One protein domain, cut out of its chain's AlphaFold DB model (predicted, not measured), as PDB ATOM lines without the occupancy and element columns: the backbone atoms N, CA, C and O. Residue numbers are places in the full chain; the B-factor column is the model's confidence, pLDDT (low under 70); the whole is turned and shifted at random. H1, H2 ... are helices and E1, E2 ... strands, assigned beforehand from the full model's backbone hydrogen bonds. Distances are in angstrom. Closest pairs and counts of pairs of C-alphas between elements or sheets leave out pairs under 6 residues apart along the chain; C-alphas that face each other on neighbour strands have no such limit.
ATOM      1  N   VAL A  11      31.143 -11.645  17.320       94.44
ATOM      2  CA  VAL A  11      32.135 -12.723  17.368       94.44
ATOM      3  C   VAL A  11      32.558 -12.918  18.817       94.44
ATOM      4  O   VAL A  11      32.888 -11.943  19.493       94.44
ATOM      5  N   LEU A  12      32.550 -14.167  19.284       96.69
ATOM      6  CA  LEU A  12      32.995 -14.562  20.620       96.69
ATOM      7  C   LEU A  12      34.264 -15.412  20.496       96.69
ATOM      8  O   LEU A  12      34.274 -16.418  19.790       96.69
ATOM      9  N   GLY A  13      35.323 -15.022  21.197       96.88
ATOM     10  CA  GLY A  13      36.505 -15.842  21.435       96.88
ATOM     11  C   GLY A  13      36.433 -16.430  22.839       96.88
ATOM     12  O   GLY A  13      36.408 -15.681  23.815       96.88
ATOM     13  N   ILE A  14      36.392 -17.757  22.943       97.38
ATOM     14  CA  ILE A  14      36.326 -18.470  24.221       97.38
ATOM     15  C   ILE A  14      37.674 -19.135  24.473       97.38
ATOM     16  O   ILE A  14      38.103 -19.996  23.707       97.38
ATOM     17  N   ASP A  15      38.320 -18.760  25.573       97.44
ATOM     18  CA  ASP A  15      39.421 -19.533  26.134       97.44
ATOM     19  C   ASP A  15      38.853 -20.455  27.208       97.44
ATOM     20  O   ASP A  15      38.447 -20.004  28.280       97.44
ATOM     21  N   PHE A  16      38.787 -21.747  26.903       96.81
ATOM     22  CA  PHE A  16      38.339 -22.766  27.840       96.81
ATOM     23  C   PHE A  16      39.556 -23.497  28.398       96.81
ATOM     24  O   PHE A  16      40.029 -24.453  27.789       96.81
ATOM     25  N   GLY A  17      40.107 -23.044  29.522       96.69
ATOM     26  CA  GLY A  17      41.265 -23.676  30.155       96.69
ATOM     27  C   GLY A  17      40.892 -24.829  31.090       96.69
ATOM     28  O   GLY A  17      39.728 -25.075  31.388       96.69
ATOM     29  N   THR A  18      41.906 -25.543  31.576       96.38
ATOM     30  CA  THR A  18      41.729 -26.545  32.645       96.38
ATOM     31  C   THR A  18      41.504 -25.877  34.006       96.38
ATOM     32  O   THR A  18      40.756 -26.395  34.834       96.38
ATOM     33  N   THR A  19      42.148 -24.727  34.230       96.25
ATOM     34  CA  THR A  19      42.129 -24.007  35.515       96.25
ATOM     35  C   THR A  19      41.282 -22.739  35.466       96.25
ATOM     36  O   THR A  19      40.573 -22.444  36.423       96.25
ATOM     37  N   TYR A  20      41.370 -21.981  34.372       97.12
ATOM     38  CA  TYR A  20      40.664 -20.716  34.188       97.12
ATOM     39  C   TYR A  20      40.103 -20.616  32.772       97.12
ATOM     40  O   TYR A  20      40.775 -21.005  31.818       97.12
ATOM     41  N   SER A  21      38.918 -20.025  32.645       97.81
ATOM     42  CA  SER A  21      38.251 -19.745  31.375       97.81
ATOM     43  C   SER A  21      37.963 -18.251  31.226       97.81
ATOM     44  O   SER A  21      37.768 -17.550  32.221       97.81
ATOM     45  N   GLY A  22      37.921 -17.756  29.992       97.19
ATOM     46  CA  GLY A  22      37.633 -16.356  29.680       97.19
ATOM     47  C   GLY A  22      36.911 -16.186  28.347       97.19
ATOM     48  O   GLY A  22      36.915 -17.084  27.505       97.19
ATOM     49  N   ILE A  23      36.291 -15.021  28.163       97.56
ATOM     50  CA  ILE A  23      35.586 -14.647  26.933       97.56
ATOM     51  C   ILE A  23      36.076 -13.268  26.492       97.56
ATOM     52  O   ILE A  23      36.124 -12.324  27.287       97.56
ATOM     53  N   ALA A  24      36.410 -13.156  25.212       96.88
ATOM     54  CA  ALA A  24      36.570 -11.895  24.508       96.88
ATOM     55  C   ALA A  24      35.534 -11.812  23.385       96.88
ATOM     56  O   ALA A  24      35.059 -12.832  22.890       96.88
ATOM     57  N   TRP A  25      35.159 -10.608  22.980       95.88
ATOM     58  CA  TRP A  25      34.139 -10.418  21.961       95.88
ATOM     59  C   TRP A  25      34.363  -9.151  21.145       95.88
ATOM     60  O   TRP A  25      34.959  -8.187  21.621       95.88
ATOM     61  N   CYS A  26      33.867  -9.132  19.909       95.19
ATOM     62  CA  CYS A  26      33.853  -7.935  19.071       95.19
ATOM     63  C   CYS A  26      32.624  -7.920  18.156       95.19
ATOM     64  O   CYS A  26      32.052  -8.962  17.829       95.19
ATOM     65  N   ARG A  27      32.202  -6.724  17.731       91.75
ATOM     66  CA  ARG A  27      31.153  -6.576  16.714       91.75
ATOM     67  C   ARG A  27      31.804  -6.434  15.344       91.75
ATOM     68  O   ARG A  27      32.499  -5.445  15.104       91.75
ATOM     69  N   ALA A  28      31.547  -7.379  14.446       87.12
ATOM     70  CA  ALA A  28      32.110  -7.349  13.103       87.12
ATOM     71  C   ALA A  28      31.680  -6.072  12.360       87.12
ATOM     72  O   ALA A  28      30.527  -5.637  12.444       87.12
ATOM     73  N   GLY A  29      32.623  -5.445  11.657       80.56
ATOM     74  CA  GLY A  29      32.373  -4.274  10.813       80.56
ATOM     75  C   GLY A  29      32.342  -2.924  11.542       80.56
ATOM     76  O   GLY A  29      32.259  -1.894  10.880       80.56
ATOM     77  N   LYS A  30      32.437  -2.879  12.881       67.88
ATOM     78  CA  LYS A  30      32.619  -1.623  13.641       67.88
ATOM     79  C   LYS A  30      33.983  -1.628  14.322       67.88
ATOM     80  O   LYS A  30      34.094  -2.155  15.422       67.88
ATOM     81  N   ASN A  31      35.000  -1.074  13.659       78.38
ATOM     82  CA  ASN A  31      36.407  -0.976  14.099       78.38
ATOM     83  C   ASN A  31      37.073  -2.296  14.548       78.38
ATOM     84  O   ASN A  31      38.253  -2.289  14.875       78.38
ATOM     85  N   ASN A  32      36.332  -3.411  14.563       81.88
ATOM     86  CA  ASN A  32      36.717  -4.723  15.073       81.88
ATOM     87  C   ASN A  32      37.400  -4.656  16.453       81.88
ATOM     88  O   ASN A  32      38.301  -5.437  16.747       81.88
ATOM     89  N   GLU A  33      36.961  -3.719  17.300       92.38
ATOM     90  CA  GLU A  33      37.503  -3.529  18.646       92.38
ATOM     91  C   GLU A  33      37.187  -4.751  19.517       92.38
ATOM     92  O   GLU A  33      36.019  -5.107  19.709       92.38
ATOM     93  N   ILE A  34      38.236  -5.386  20.041       94.06
ATOM     94  CA  ILE A  34      38.131  -6.556  20.910       94.06
ATOM     95  C   ILE A  34      37.908  -6.091  22.346       94.06
ATOM     96  O   ILE A  34      38.682  -5.306  22.891       94.06
ATOM     97  N   LYS A  35      36.864  -6.625  22.972       95.06
ATOM     98  CA  LYS A  35      36.505  -6.373  24.364       95.06
ATOM     99  C   LYS A  35      36.665  -7.645  25.173       95.06
ATOM    100  O   LYS A  35      36.279  -8.719  24.727       95.06
ATOM    101  N   PHE A  36      37.208  -7.513  26.374       95.06
ATOM    102  CA  PHE A  36      37.349  -8.623  27.311       95.06
ATOM    103  C   PHE A  36      36.227  -8.578  28.341       95.06
ATOM    104  O   PHE A  36      35.914  -7.513  28.874       95.06
ATOM    105  N   THR A  37      35.646  -9.733  28.654       94.75
ATOM    106  CA  THR A  37      34.720  -9.854  29.781       94.75
ATOM    107  C   THR A  37      35.519  -9.865  31.079       94.75
ATOM    108  O   THR A  37      36.344 -10.751  31.302       94.75
ATOM    109  N   THR A  38      35.282  -8.882  31.945       93.88
ATOM    110  CA  THR A  38      35.958  -8.759  33.249       93.88
ATOM    111  C   THR A  38      34.992  -8.743  34.433       93.88
ATOM    112  O   THR A  38      35.385  -9.066  35.553       93.88
ATOM    113  N   ASN A  39      33.723  -8.418  34.186       91.62
ATOM    114  CA  ASN A  39      32.652  -8.244  35.167       91.62
ATOM    115  C   ASN A  39      31.863  -9.544  35.411       91.62
ATOM    116  O   ASN A  39      30.635  -9.582  35.330       91.62
ATOM    117  N   TRP A  40      32.575 -10.633  35.684       92.31
ATOM    118  CA  TRP A  40      31.961 -11.929  35.963       92.31
ATOM    119  C   TRP A  40      31.162 -11.918  37.272       92.31
ATOM    120  O   TRP A  40      31.535 -11.240  38.235       92.31
ATOM    121  N   LYS A  41      30.096 -12.728  37.339       91.06
ATOM    122  CA  LYS A  41      29.381 -12.985  38.598       91.06
ATOM    123  C   LYS A  41      30.365 -13.577  39.615       91.06
ATOM    124  O   LYS A  41      31.133 -14.483  39.291       91.06
ATOM    125  N   LYS A  42      30.357 -13.046  40.836       86.38
ATOM    126  CA  LYS A  42      31.303 -13.390  41.908       86.38
ATOM    127  C   LYS A  42      30.605 -13.385  43.265       86.38
ATOM    128  O   LYS A  42      29.715 -12.566  43.478       86.38
ATOM    129  N   ARG A  43      31.027 -14.263  44.187       82.31
ATOM    130  CA  ARG A  43      30.489 -14.316  45.568       82.31
ATOM    131  C   ARG A  43      30.794 -13.064  46.396       82.31
ATOM    132  O   ARG A  43      30.050 -12.739  47.310       82.31
ATOM    133  N   SER A  44      31.897 -12.374  46.101       78.81
ATOM    134  CA  SER A  44      32.319 -11.171  46.826       78.81
ATOM    135  C   SER A  44      33.009 -10.174  45.901       78.81
ATOM    136  O   SER A  44      33.816 -10.553  45.046       78.81
ATOM    137  N   PHE A  45      32.736  -8.885  46.114       73.62
ATOM    138  CA  PHE A  45      33.373  -7.780  45.396       73.62
ATOM    139  C   PHE A  45      34.885  -7.693  45.630       73.62
ATOM    140  O   PHE A  45      35.597  -7.178  44.767       73.62
ATOM    141  N   ALA A  46      35.392  -8.270  46.726       72.69
ATOM    142  CA  ALA A  46      36.820  -8.304  47.037       72.69
ATOM    143  C   ALA A  46      37.662  -9.067  45.994       72.69
ATOM    144  O   ALA A  46      38.869  -8.861  45.914       72.69
ATOM    145  N   GLN A  47      37.051  -9.922  45.162       67.50
ATOM    146  CA  GLN A  47      37.776 -10.693  44.143       67.50
ATOM    147  C   GLN A  47      38.253  -9.860  42.932       67.50
ATOM    148  O   GLN A  47      38.962 -10.398  42.076       67.50
ATOM    149  N   GLY A  48      37.923  -8.561  42.877       74.38
ATOM    150  CA  GLY A  48      38.284  -7.672  41.769       74.38
ATOM    151  C   GLY A  48      37.618  -8.077  40.452       74.38
ATOM    152  O   GLY A  48      36.822  -9.019  40.413       74.38
ATOM    153  N   ASP A  49      37.904  -7.345  39.382       84.75
ATOM    154  CA  ASP A  49      37.482  -7.708  38.028       84.75
ATOM    155  C   ASP A  49      38.655  -8.385  37.316       84.75
ATOM    156  O   ASP A  49      39.768  -7.858  37.278       84.75
ATOM    157  N   LYS A  50      38.422  -9.589  36.789       88.00
ATOM    158  CA  LYS A  50      39.453 -10.422  36.157       88.00
ATOM    159  C   LYS A  50      38.985 -10.862  34.782       88.00
ATOM    160  O   LYS A  50      37.835 -11.241  34.614       88.00
ATOM    161  N   GLN A  51      39.891 -10.876  33.808       93.81
ATOM    162  CA  GLN A  51      39.586 -11.328  32.440       93.81
ATOM    163  C   GLN A  51      39.240 -12.824  32.353       93.81
ATOM    164  O   GLN A  51      38.631 -13.264  31.381       93.81
ATOM    165  N   LYS A  52      39.633 -13.609  33.365       95.75
ATOM    166  CA  LYS A  52      39.325 -15.035  33.471       95.75
ATOM    167  C   LYS A  52      38.773 -15.381  34.850       95.75
ATOM    168  O   LYS A  52      39.173 -14.787  35.853       95.75
ATOM    169  N   VAL A  53      37.921 -16.398  34.889       95.75
ATOM    170  CA  VAL A  53      37.354 -17.006  36.102       95.75
ATOM    171  C   VAL A  53      37.706 -18.488  36.173       95.75
ATOM    172  O   VAL A  53      38.043 -19.062  35.139       95.75
ATOM    173  N   PRO A  54      37.697 -19.115  37.364       96.31
ATOM    174  CA  PRO A  54      37.985 -20.540  37.486       96.31
ATOM    175  C   PRO A  54      37.141 -21.394  36.531       96.31
ATOM    176  O   PRO A  54      35.959 -21.128  36.329       96.31
ATOM    177  N   SER A  55      37.735 -22.436  35.959       97.56
ATOM    178  CA  SER A  55      37.011 -23.476  35.220       97.56
ATOM    179  C   SER A  55      36.446 -24.463  36.239       97.56
ATOM    180  O   SER A  55      37.034 -25.513  36.510       97.56
ATOM    181  N   ALA A  56      35.356 -24.057  36.885       96.88
ATOM    182  CA  ALA A  56      34.801 -24.722  38.054       96.88
ATOM    183  C   ALA A  56      33.270 -24.726  37.998       96.88
ATOM    184  O   ALA A  56      32.675 -23.685  37.712       96.88
ATOM    185  N   ILE A  57      32.666 -25.875  38.302       95.38
ATOM    186  CA  ILE A  57      31.213 -26.062  38.404       95.38
ATOM    187  C   ILE A  57      30.892 -26.596  39.793       95.38
ATOM    188  O   ILE A  57      31.568 -27.502  40.279       95.38
ATOM    189  N   PHE A  58      29.858 -26.062  40.423       93.69
ATOM    190  CA  PHE A  58      29.295 -26.628  41.637       93.69
ATOM    191  C   PHE A  58      27.834 -26.994  41.389       93.69
ATOM    192  O   PHE A  58      27.035 -26.145  40.998       93.69
ATOM    193  N   TYR A  59      27.521 -28.273  41.581       90.69
ATOM    194  CA  TYR A  59      26.169 -28.806  41.478       90.69
ATOM    195  C   TYR A  59      25.560 -28.874  42.873       90.69
ATOM    196  O   TYR A  59      26.157 -29.442  43.789       90.69
ATOM    197  N   HIS A  60      24.378 -28.292  43.027       85.81
ATOM    198  CA  HIS A  60      23.641 -28.326  44.279       85.81
ATOM    199  C   HIS A  60      23.040 -29.718  44.503       85.81
ATOM    200  O   HIS A  60      22.648 -30.401  43.561       85.81
ATOM    201  N   HIS A  61      22.956 -30.146  45.762       76.19
ATOM    202  CA  HIS A  61      22.352 -31.437  46.122       76.19
ATOM    203  C   HIS A  61      20.818 -31.442  46.032       76.19
ATOM    204  O   HIS A  61      20.200 -32.498  46.139       76.19
ATOM    205  N   LEU A  62      20.202 -30.267  45.888       72.88
ATOM    206  CA  LEU A  62      18.761 -30.090  45.751       72.88
ATOM    207  C   LEU A  62      18.436 -29.844  44.275       72.88
ATOM    208  O   LEU A  62      19.030 -28.965  43.656       72.88
ATOM    209  N   ASN A  63      17.481 -30.604  43.737       62.22
ATOM    210  CA  ASN A  63      17.184 -30.676  42.298       62.22
ATOM    211  C   ASN A  63      16.688 -29.365  41.652       62.22
ATOM    212  O   ASN A  63      16.565 -29.323  40.430       62.22
ATOM    213  N   ASP A  64      16.430 -28.314  42.433       73.25
ATOM    214  CA  ASP A  64      15.830 -27.062  41.954       73.25
ATOM    215  C   ASP A  64      16.794 -25.857  41.965       73.25
ATOM    216  O   ASP A  64      16.393 -24.748  41.615       73.25
ATOM    217  N   GLU A  65      18.059 -26.038  42.366       83.62
ATOM    218  CA  GLU A  65      19.053 -24.955  42.362       83.62
ATOM    219  C   GLU A  65      19.955 -25.019  41.119       83.62
ATOM    220  O   GLU A  65      20.598 -26.035  40.841       83.62
ATOM    221  N   ASP A  66      20.023 -23.906  40.378       88.62
ATOM    222  CA  ASP A  66      20.901 -23.767  39.213       88.62
ATOM    223  C   ASP A  66      22.375 -23.990  39.600       88.62
ATOM    224  O   ASP A  66      22.831 -23.424  40.597       88.62
ATOM    225  N   PRO A  67      23.169 -24.721  38.795       91.25
ATOM    226  CA  PRO A  67      24.591 -24.893  39.058       91.25
ATOM    227  C   PRO A  67      25.345 -23.561  39.160       91.25
ATOM    228  O   PRO A  67      25.193 -22.653  38.335       91.25
ATOM    229  N   GLU A  68      26.244 -23.468  40.136       93.62
ATOM    230  CA  GLU A  68      27.170 -22.349  40.263       93.62
ATOM    231  C   GLU A  68      28.394 -22.542  39.349       93.62
ATOM    232  O   GLU A  68      28.891 -23.654  39.162       93.62
ATOM    233  N   TRP A  69      28.931 -21.441  38.807       94.00
ATOM    234  CA  TRP A  69      30.076 -21.459  37.891       94.00
ATOM    235  C   TRP A  69      31.138 -20.418  38.254       94.00
ATOM    236  O   TRP A  69      30.855 -19.267  38.601       94.00
ATOM    237  N   GLY A  70      32.401 -20.794  38.071       94.88
ATOM    238  CA  GLY A  70      33.528 -19.872  38.108       94.88
ATOM    239  C   GLY A  70      33.730 -19.233  39.475       94.88
ATOM    240  O   GLY A  70      33.946 -19.924  40.461       94.88
ATOM    241  N   ALA A  71      33.715 -17.901  39.550       93.31
ATOM    242  CA  ALA A  71      33.986 -17.185  40.801       93.31
ATOM    243  C   ALA A  71      32.819 -17.223  41.809       93.31
ATOM    244  O   ALA A  71      32.929 -16.634  42.893       93.31
ATOM    245  N   THR A  72      31.698 -17.868  41.462       93.88
ATOM    246  CA  THR A  72      30.598 -18.090  42.405       93.88
ATOM    247  C   THR A  72      30.775 -19.381  43.194       93.88
ATOM    248  O   THR A  72      30.428 -19.389  44.363       93.88
ATOM    249  N   THR A  73      31.415 -20.418  42.639       94.00
ATOM    250  CA  THR A  73      31.552 -21.719  43.318       94.00
ATOM    251  C   THR A  73      32.204 -21.603  44.706       94.00
ATOM    252  O   THR A  73      33.079 -20.745  44.892       94.00
ATOM    253  N   PRO A  74      31.867 -22.489  45.664       92.12
ATOM    254  CA  PRO A  74      32.575 -22.568  46.937       92.12
ATOM    255  C   PRO A  74      34.071 -22.891  46.769       92.12
ATOM    256  O   PRO A  74      34.577 -23.185  45.682       92.12
ATOM    257  N   GLN A  75      34.821 -22.776  47.863       88.19
ATOM    258  CA  GLN A  75      36.260 -23.053  47.896       88.19
ATOM    259  C   GLN A  75      36.553 -24.344  48.665       88.19
ATOM    260  O   GLN A  75      37.378 -24.351  49.571       88.19
ATOM    261  N   ASP A  76      35.862 -25.421  48.303       91.56
ATOM    262  CA  ASP A  76      36.042 -26.748  48.892       91.56
ATOM    263  C   ASP A  76      36.148 -27.838  47.808       91.56
ATOM    264  O   ASP A  76      36.091 -27.564  46.603       91.56
ATOM    265  N   ASP A  77      36.326 -29.081  48.257       88.44
ATOM    266  CA  ASP A  77      36.577 -30.249  47.409       88.44
ATOM    267  C   ASP A  77      35.310 -30.833  46.759       88.44
ATOM    268  O   ASP A  77      35.389 -31.832  46.040       88.44
ATOM    269  N   THR A  78      34.138 -30.228  46.978       91.44
ATOM    270  CA  THR A  78      32.889 -30.626  46.306       91.44
ATOM    271  C   THR A  78      32.747 -30.004  44.917       91.44
ATOM    272  O   THR A  78      31.901 -30.417  44.126       91.44
ATOM    273  N   VAL A  79      33.599 -29.030  44.584       95.31
ATOM    274  CA  VAL A  79      33.562 -28.312  43.308       95.31
ATOM    275  C   VAL A  79      34.245 -29.110  42.203       95.31
ATOM    276  O   VAL A  79      35.434 -29.431  42.274       95.31
ATOM    277  N   LEU A  80      33.519 -29.340  41.113       96.38
ATOM    278  CA  LEU A  80      34.042 -29.982  39.920       96.38
ATOM    279  C   LEU A  80      35.025 -29.046  39.204       96.38
ATOM    280  O   LEU A  80      34.650 -28.036  38.606       96.38
ATOM    281  N   ARG A  81      36.307 -29.412  39.239       97.19
ATOM    282  CA  ARG A  81      37.418 -28.733  38.551       97.19
ATOM    283  C   ARG A  81      38.142 -29.724  37.650       97.19
ATOM    284  O   ARG A  81      37.951 -30.927  37.778       97.19
ATOM    285  N   TRP A  82      38.972 -29.226  36.731       97.12
ATOM    286  CA  TRP A  82      39.755 -30.059  35.797       97.12
ATOM    287  C   TRP A  82      38.907 -30.934  34.855       97.12
ATOM    288  O   TRP A  82      39.451 -31.732  34.093       97.12
ATOM    289  N   PHE A  83      37.588 -30.730  34.825       95.62
ATOM    290  CA  PHE A  83      36.655 -31.511  34.015       95.62
ATOM    291  C   PHE A  83      36.890 -31.367  32.506       95.62
ATOM    292  O   PHE A  83      36.510 -32.250  31.748       95.62
ATOM    293  N   LYS A  84      37.594 -30.317  32.051       96.00
ATOM    294  CA  LYS A  84      38.068 -30.219  30.660       96.00
ATOM    295  C   LYS A  84      38.855 -31.463  30.234       96.00
ATOM    296  O   LYS A  84      38.736 -31.904  29.097       96.00
ATOM    297  N   LEU A  85      39.651 -32.034  31.138       96.50
ATOM    298  CA  LEU A  85      40.459 -33.221  30.854       96.50
ATOM    299  C   LEU A  85      39.622 -34.501  30.746       96.50
ATOM    300  O   LEU A  85      40.133 -35.506  30.272       96.50
ATOM    301  N   LEU A  86      38.351 -34.467  31.157       95.19
ATOM    302  CA  LEU A  86      37.401 -35.564  30.951       95.19
ATOM    303  C   LEU A  86      36.824 -35.577  29.527       95.19
ATOM    304  O   LEU A  86      36.182 -36.550  29.154       95.19
ATOM    305  N   LEU A  87      37.049 -34.518  28.740       94.69
ATOM    306  CA  LEU A  87      36.663 -34.450  27.325       94.69
ATOM    307  C   LEU A  87      37.710 -35.072  26.391       94.69
ATOM    308  O   LEU A  87      37.442 -35.249  25.207       94.69
ATOM    309  N   VAL A  88      38.918 -35.320  26.901       93.38
ATOM    310  CA  VAL A  88      40.038 -35.884  26.142       93.38
ATOM    311  C   VAL A  88      40.064 -37.392  26.366       93.38
ATOM    312  O   VAL A  88      39.854 -37.849  27.492       93.38
ATOM    313  N   ASP A  89      40.367 -38.160  25.321       94.12
ATOM    314  CA  ASP A  89      40.583 -39.598  25.458       94.12
ATOM    315  C   ASP A  89      41.706 -39.870  26.471       94.12
ATOM    316  O   ASP A  89      42.795 -39.297  26.413       94.12
ATOM    317  N   GLU A  90      41.477 -40.803  27.393       91.75
ATOM    318  CA  GLU A  90      42.417 -41.085  28.484       91.75
ATOM    319  C   GLU A  90      43.818 -41.495  27.994       91.75
ATOM    320  O   GLU A  90      44.824 -41.188  28.643       91.75
ATOM    321  N   LYS A  91      43.895 -42.153  26.833       94.44
ATOM    322  CA  LYS A  91      45.153 -42.563  26.190       94.44
ATOM    323  C   LYS A  91      46.035 -41.370  25.787       94.44
ATOM    324  O   LYS A  91      47.252 -41.512  25.792       94.44
ATOM    325  N   ASP A  92      45.433 -40.211  25.517       95.94
ATOM    326  CA  ASP A  92      46.130 -39.006  25.052       95.94
ATOM    327  C   ASP A  92      46.598 -38.117  26.217       95.94
ATOM    328  O   ASP A  92      47.350 -37.159  26.030       95.94
ATOM    329  N   LEU A  93      46.180 -38.432  27.448       96.19
ATOM    330  CA  LEU A  93      46.651 -37.741  28.643       96.19
ATOM    331  C   LEU A  93      48.055 -38.225  29.042       96.19
ATOM    332  O   LEU A  93      48.278 -39.436  29.113       96.19
ATOM    333  N   PRO A  94      48.980 -37.315  29.406       96.00
ATOM    334  CA  PRO A  94      50.253 -37.693  30.010       96.00
ATOM    335  C   PRO A  94      50.050 -38.535  31.276       96.00
ATOM    336  O   PRO A  94      49.152 -38.244  32.069       96.00
ATOM    337  N   ASP A  95      50.923 -39.514  31.526       96.25
ATOM    338  CA  ASP A  95      50.756 -40.469  32.635       96.25
ATOM    339  C   ASP A  95      50.601 -39.788  34.005       96.25
ATOM    340  O   ASP A  95      49.730 -40.147  34.801       96.25
ATOM    341  N   HIS A  96      51.382 -38.736  34.266       95.75
ATOM    342  CA  HIS A  96      51.293 -37.980  35.517       95.75
ATOM    343  C   HIS A  96      49.942 -37.262  35.699       95.75
ATOM    344  O   HIS A  96      49.501 -37.068  36.830       95.75
ATOM    345  N   ILE A  97      49.260 -36.898  34.606       95.94
ATOM    346  CA  ILE A  97      47.913 -36.312  34.630       95.94
ATOM    347  C   ILE A  97      46.856 -37.404  34.761       95.94
ATOM    348  O   ILE A  97      45.949 -37.274  35.587       95.94
ATOM    349  N   ARG A  98      46.996 -38.499  34.003       95.31
ATOM    350  CA  ARG A  98      46.073 -39.645  34.023       95.31
ATOM    351  C   ARG A  98      45.880 -40.197  35.436       95.31
ATOM    352  O   ARG A  98      44.765 -40.532  35.829       95.31
ATOM    353  N   HIS A  99      46.954 -40.248  36.222       94.81
ATOM    354  CA  HIS A  99      46.931 -40.780  37.587       94.81
ATOM    355  C   HIS A  99      46.856 -39.709  38.687       94.81
ATOM    356  O   HIS A  99      46.897 -40.057  39.875       94.81
ATOM    357  N   SER A 100      46.709 -38.437  38.304       96.38
ATOM    358  CA  SER A 100      46.636 -37.300  39.224       96.38
ATOM    359  C   SER A 100      45.411 -37.368  40.141       96.38
ATOM    360  O   SER A 100      44.361 -37.911  39.786       96.38
ATOM    361  N   VAL A 101      45.536 -36.793  41.339       96.31
ATOM    362  CA  VAL A 101      44.419 -36.693  42.291       96.31
ATOM    363  C   VAL A 101      43.310 -35.816  41.715       96.31
ATOM    364  O   VAL A 101      42.143 -36.155  41.839       96.31
ATOM    365  N   GLN A 102      43.665 -34.748  41.002       95.31
ATOM    366  CA  GLN A 102      42.727 -33.809  40.395       95.31
ATOM    367  C   GLN A 102      41.787 -34.506  39.407       95.31
ATOM    368  O   GLN A 102      40.572 -34.336  39.490       95.31
ATOM    369  N   LEU A 103      42.331 -35.329  38.501       95.62
ATOM    370  CA  LEU A 103      41.518 -36.057  37.526       95.62
ATOM    371  C   LEU A 103      40.664 -37.143  38.192       95.62
ATOM    372  O   LEU A 103      39.504 -37.324  37.822       95.62
ATOM    373  N   LYS A 104      41.204 -37.831  39.208       95.31
ATOM    374  CA  LYS A 104      40.448 -38.806  40.014       95.31
ATOM    375  C   LYS A 104      39.274 -38.146  40.741       95.31
ATOM    376  O   LYS A 104      38.163 -38.663  40.667       95.31
ATOM    377  N   THR A 105      39.494 -36.995  41.377       95.25
ATOM    378  CA  THR A 105      38.441 -36.211  42.037       95.25
ATOM    379  C   THR A 105      37.387 -35.753  41.035       95.25
ATOM    380  O   THR A 105      36.200 -35.941  41.282       95.25
ATOM    381  N   ALA A 106      37.796 -35.237  39.870       95.50
ATOM    382  CA  ALA A 106      36.866 -34.819  38.822       95.50
ATOM    383  C   ALA A 106      35.970 -35.976  38.341       95.50
ATOM    384  O   ALA A 106      34.755 -35.815  38.247       95.50
ATOM    385  N   ARG A 107      36.549 -37.165  38.106       94.88
ATOM    386  CA  ARG A 107      35.792 -38.383  37.759       94.88
ATOM    387  C   ARG A 107      34.821 -38.782  38.869       94.88
ATOM    388  O   ARG A 107      33.671 -39.093  38.585       94.88
ATOM    389  N   ALA A 108      35.266 -38.750  40.126       93.94
ATOM    390  CA  ALA A 108      34.432 -39.120  41.266       93.94
ATOM    391  C   ALA A 108      33.242 -38.167  41.468       93.94
ATOM    392  O   ALA A 108      32.163 -38.627  41.825       93.94
ATOM    393  N   LEU A 109      33.422 -36.863  41.238       92.62
ATOM    394  CA  LEU A 109      32.344 -35.873  41.334       92.62
ATOM    395  C   LEU A 109      31.337 -35.997  40.183       92.62
ATOM    396  O   LEU A 109      30.141 -35.921  40.432       92.62
ATOM    397  N   MET A 110      31.792 -36.273  38.956       88.12
ATOM    398  CA  MET A 110      30.901 -36.500  37.806       88.12
ATOM    399  C   MET A 110      29.985 -37.720  37.964       88.12
ATOM    400  O   MET A 110      28.907 -37.741  37.390       88.12
ATOM    401  N   LEU A 111      30.407 -38.738  38.722       82.88
ATOM    402  CA  LEU A 111      29.595 -39.931  39.000       82.88
ATOM    403  C   LEU A 111      28.576 -39.731  40.135       82.88
ATOM    404  O   LEU A 111      27.756 -40.615  40.369       82.88
ATOM    405  N   LYS A 112      28.674 -38.625  40.882       70.50
ATOM    406  CA  LYS A 112      27.795 -38.304  42.018       70.50
ATOM    407  C   LYS A 112      26.696 -37.294  41.675       70.50
ATOM    408  O   LYS A 112      25.831 -37.085  42.522       70.50
TER     409      LYS A 112
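AT A GLANCE: This is residues 11 to 112 of the 113 residues of an uncharacterized protein of Fusarium oxysporum f. sp. lycopersici (strain 4287 / CBS 123668 / FGSC 9935 / NRRL 34936) (UniProt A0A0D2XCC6). With little regular structure, the model is a long hairpin, E1 and E2, edged by short E3, and a group of short helices, H1 to H3, beyond one hairpin end, joined by loops. The 102 printed residues, 39 in named elements, are mixed: E1, E2, E3, E4, H1, H2, H3, with an antiparallel sheet E1 - E2 - E3. It is loose, radius of gyration of the C-alphas 16.2 A, spanning 47 by 34 by 26 A.

IN THESE COORDINATES: E1, residues 11 to 16, begins at C-alpha (32.135, -12.723, 17.368); E2, 20 to 27, measures 24.4 A. E3 is 52 to 54, E4 56 to 58, H1 83 to 87, H2 95 to 98. H3, 101 to 110, ends at C-alpha (30.901, -36.500, 37.806).

HOW THE PARTS SIT: E1, E2, E3 form a meander, antiparallel neighbours in turn; N 13 and O 24, and N 21 and O 53, are within hydrogen-bond range at 2.8 A. E3 runs on into E4 at 47 degrees. H1 and H3 touch, closest C-alphas Phe 83 and Ala 106, 5.8 A. H2 is close but not clearly touching H3. H3 has every O i to N i+4 pair within range; H1 has 0 of 1, but 2 of 2 i+3 pairs; H2 is too short.

THE WHOLE: The printed part has no cut; E2 to E3 and E4 to H1 are long links. Residues 30, 47 and 63 have pLDDT under 70.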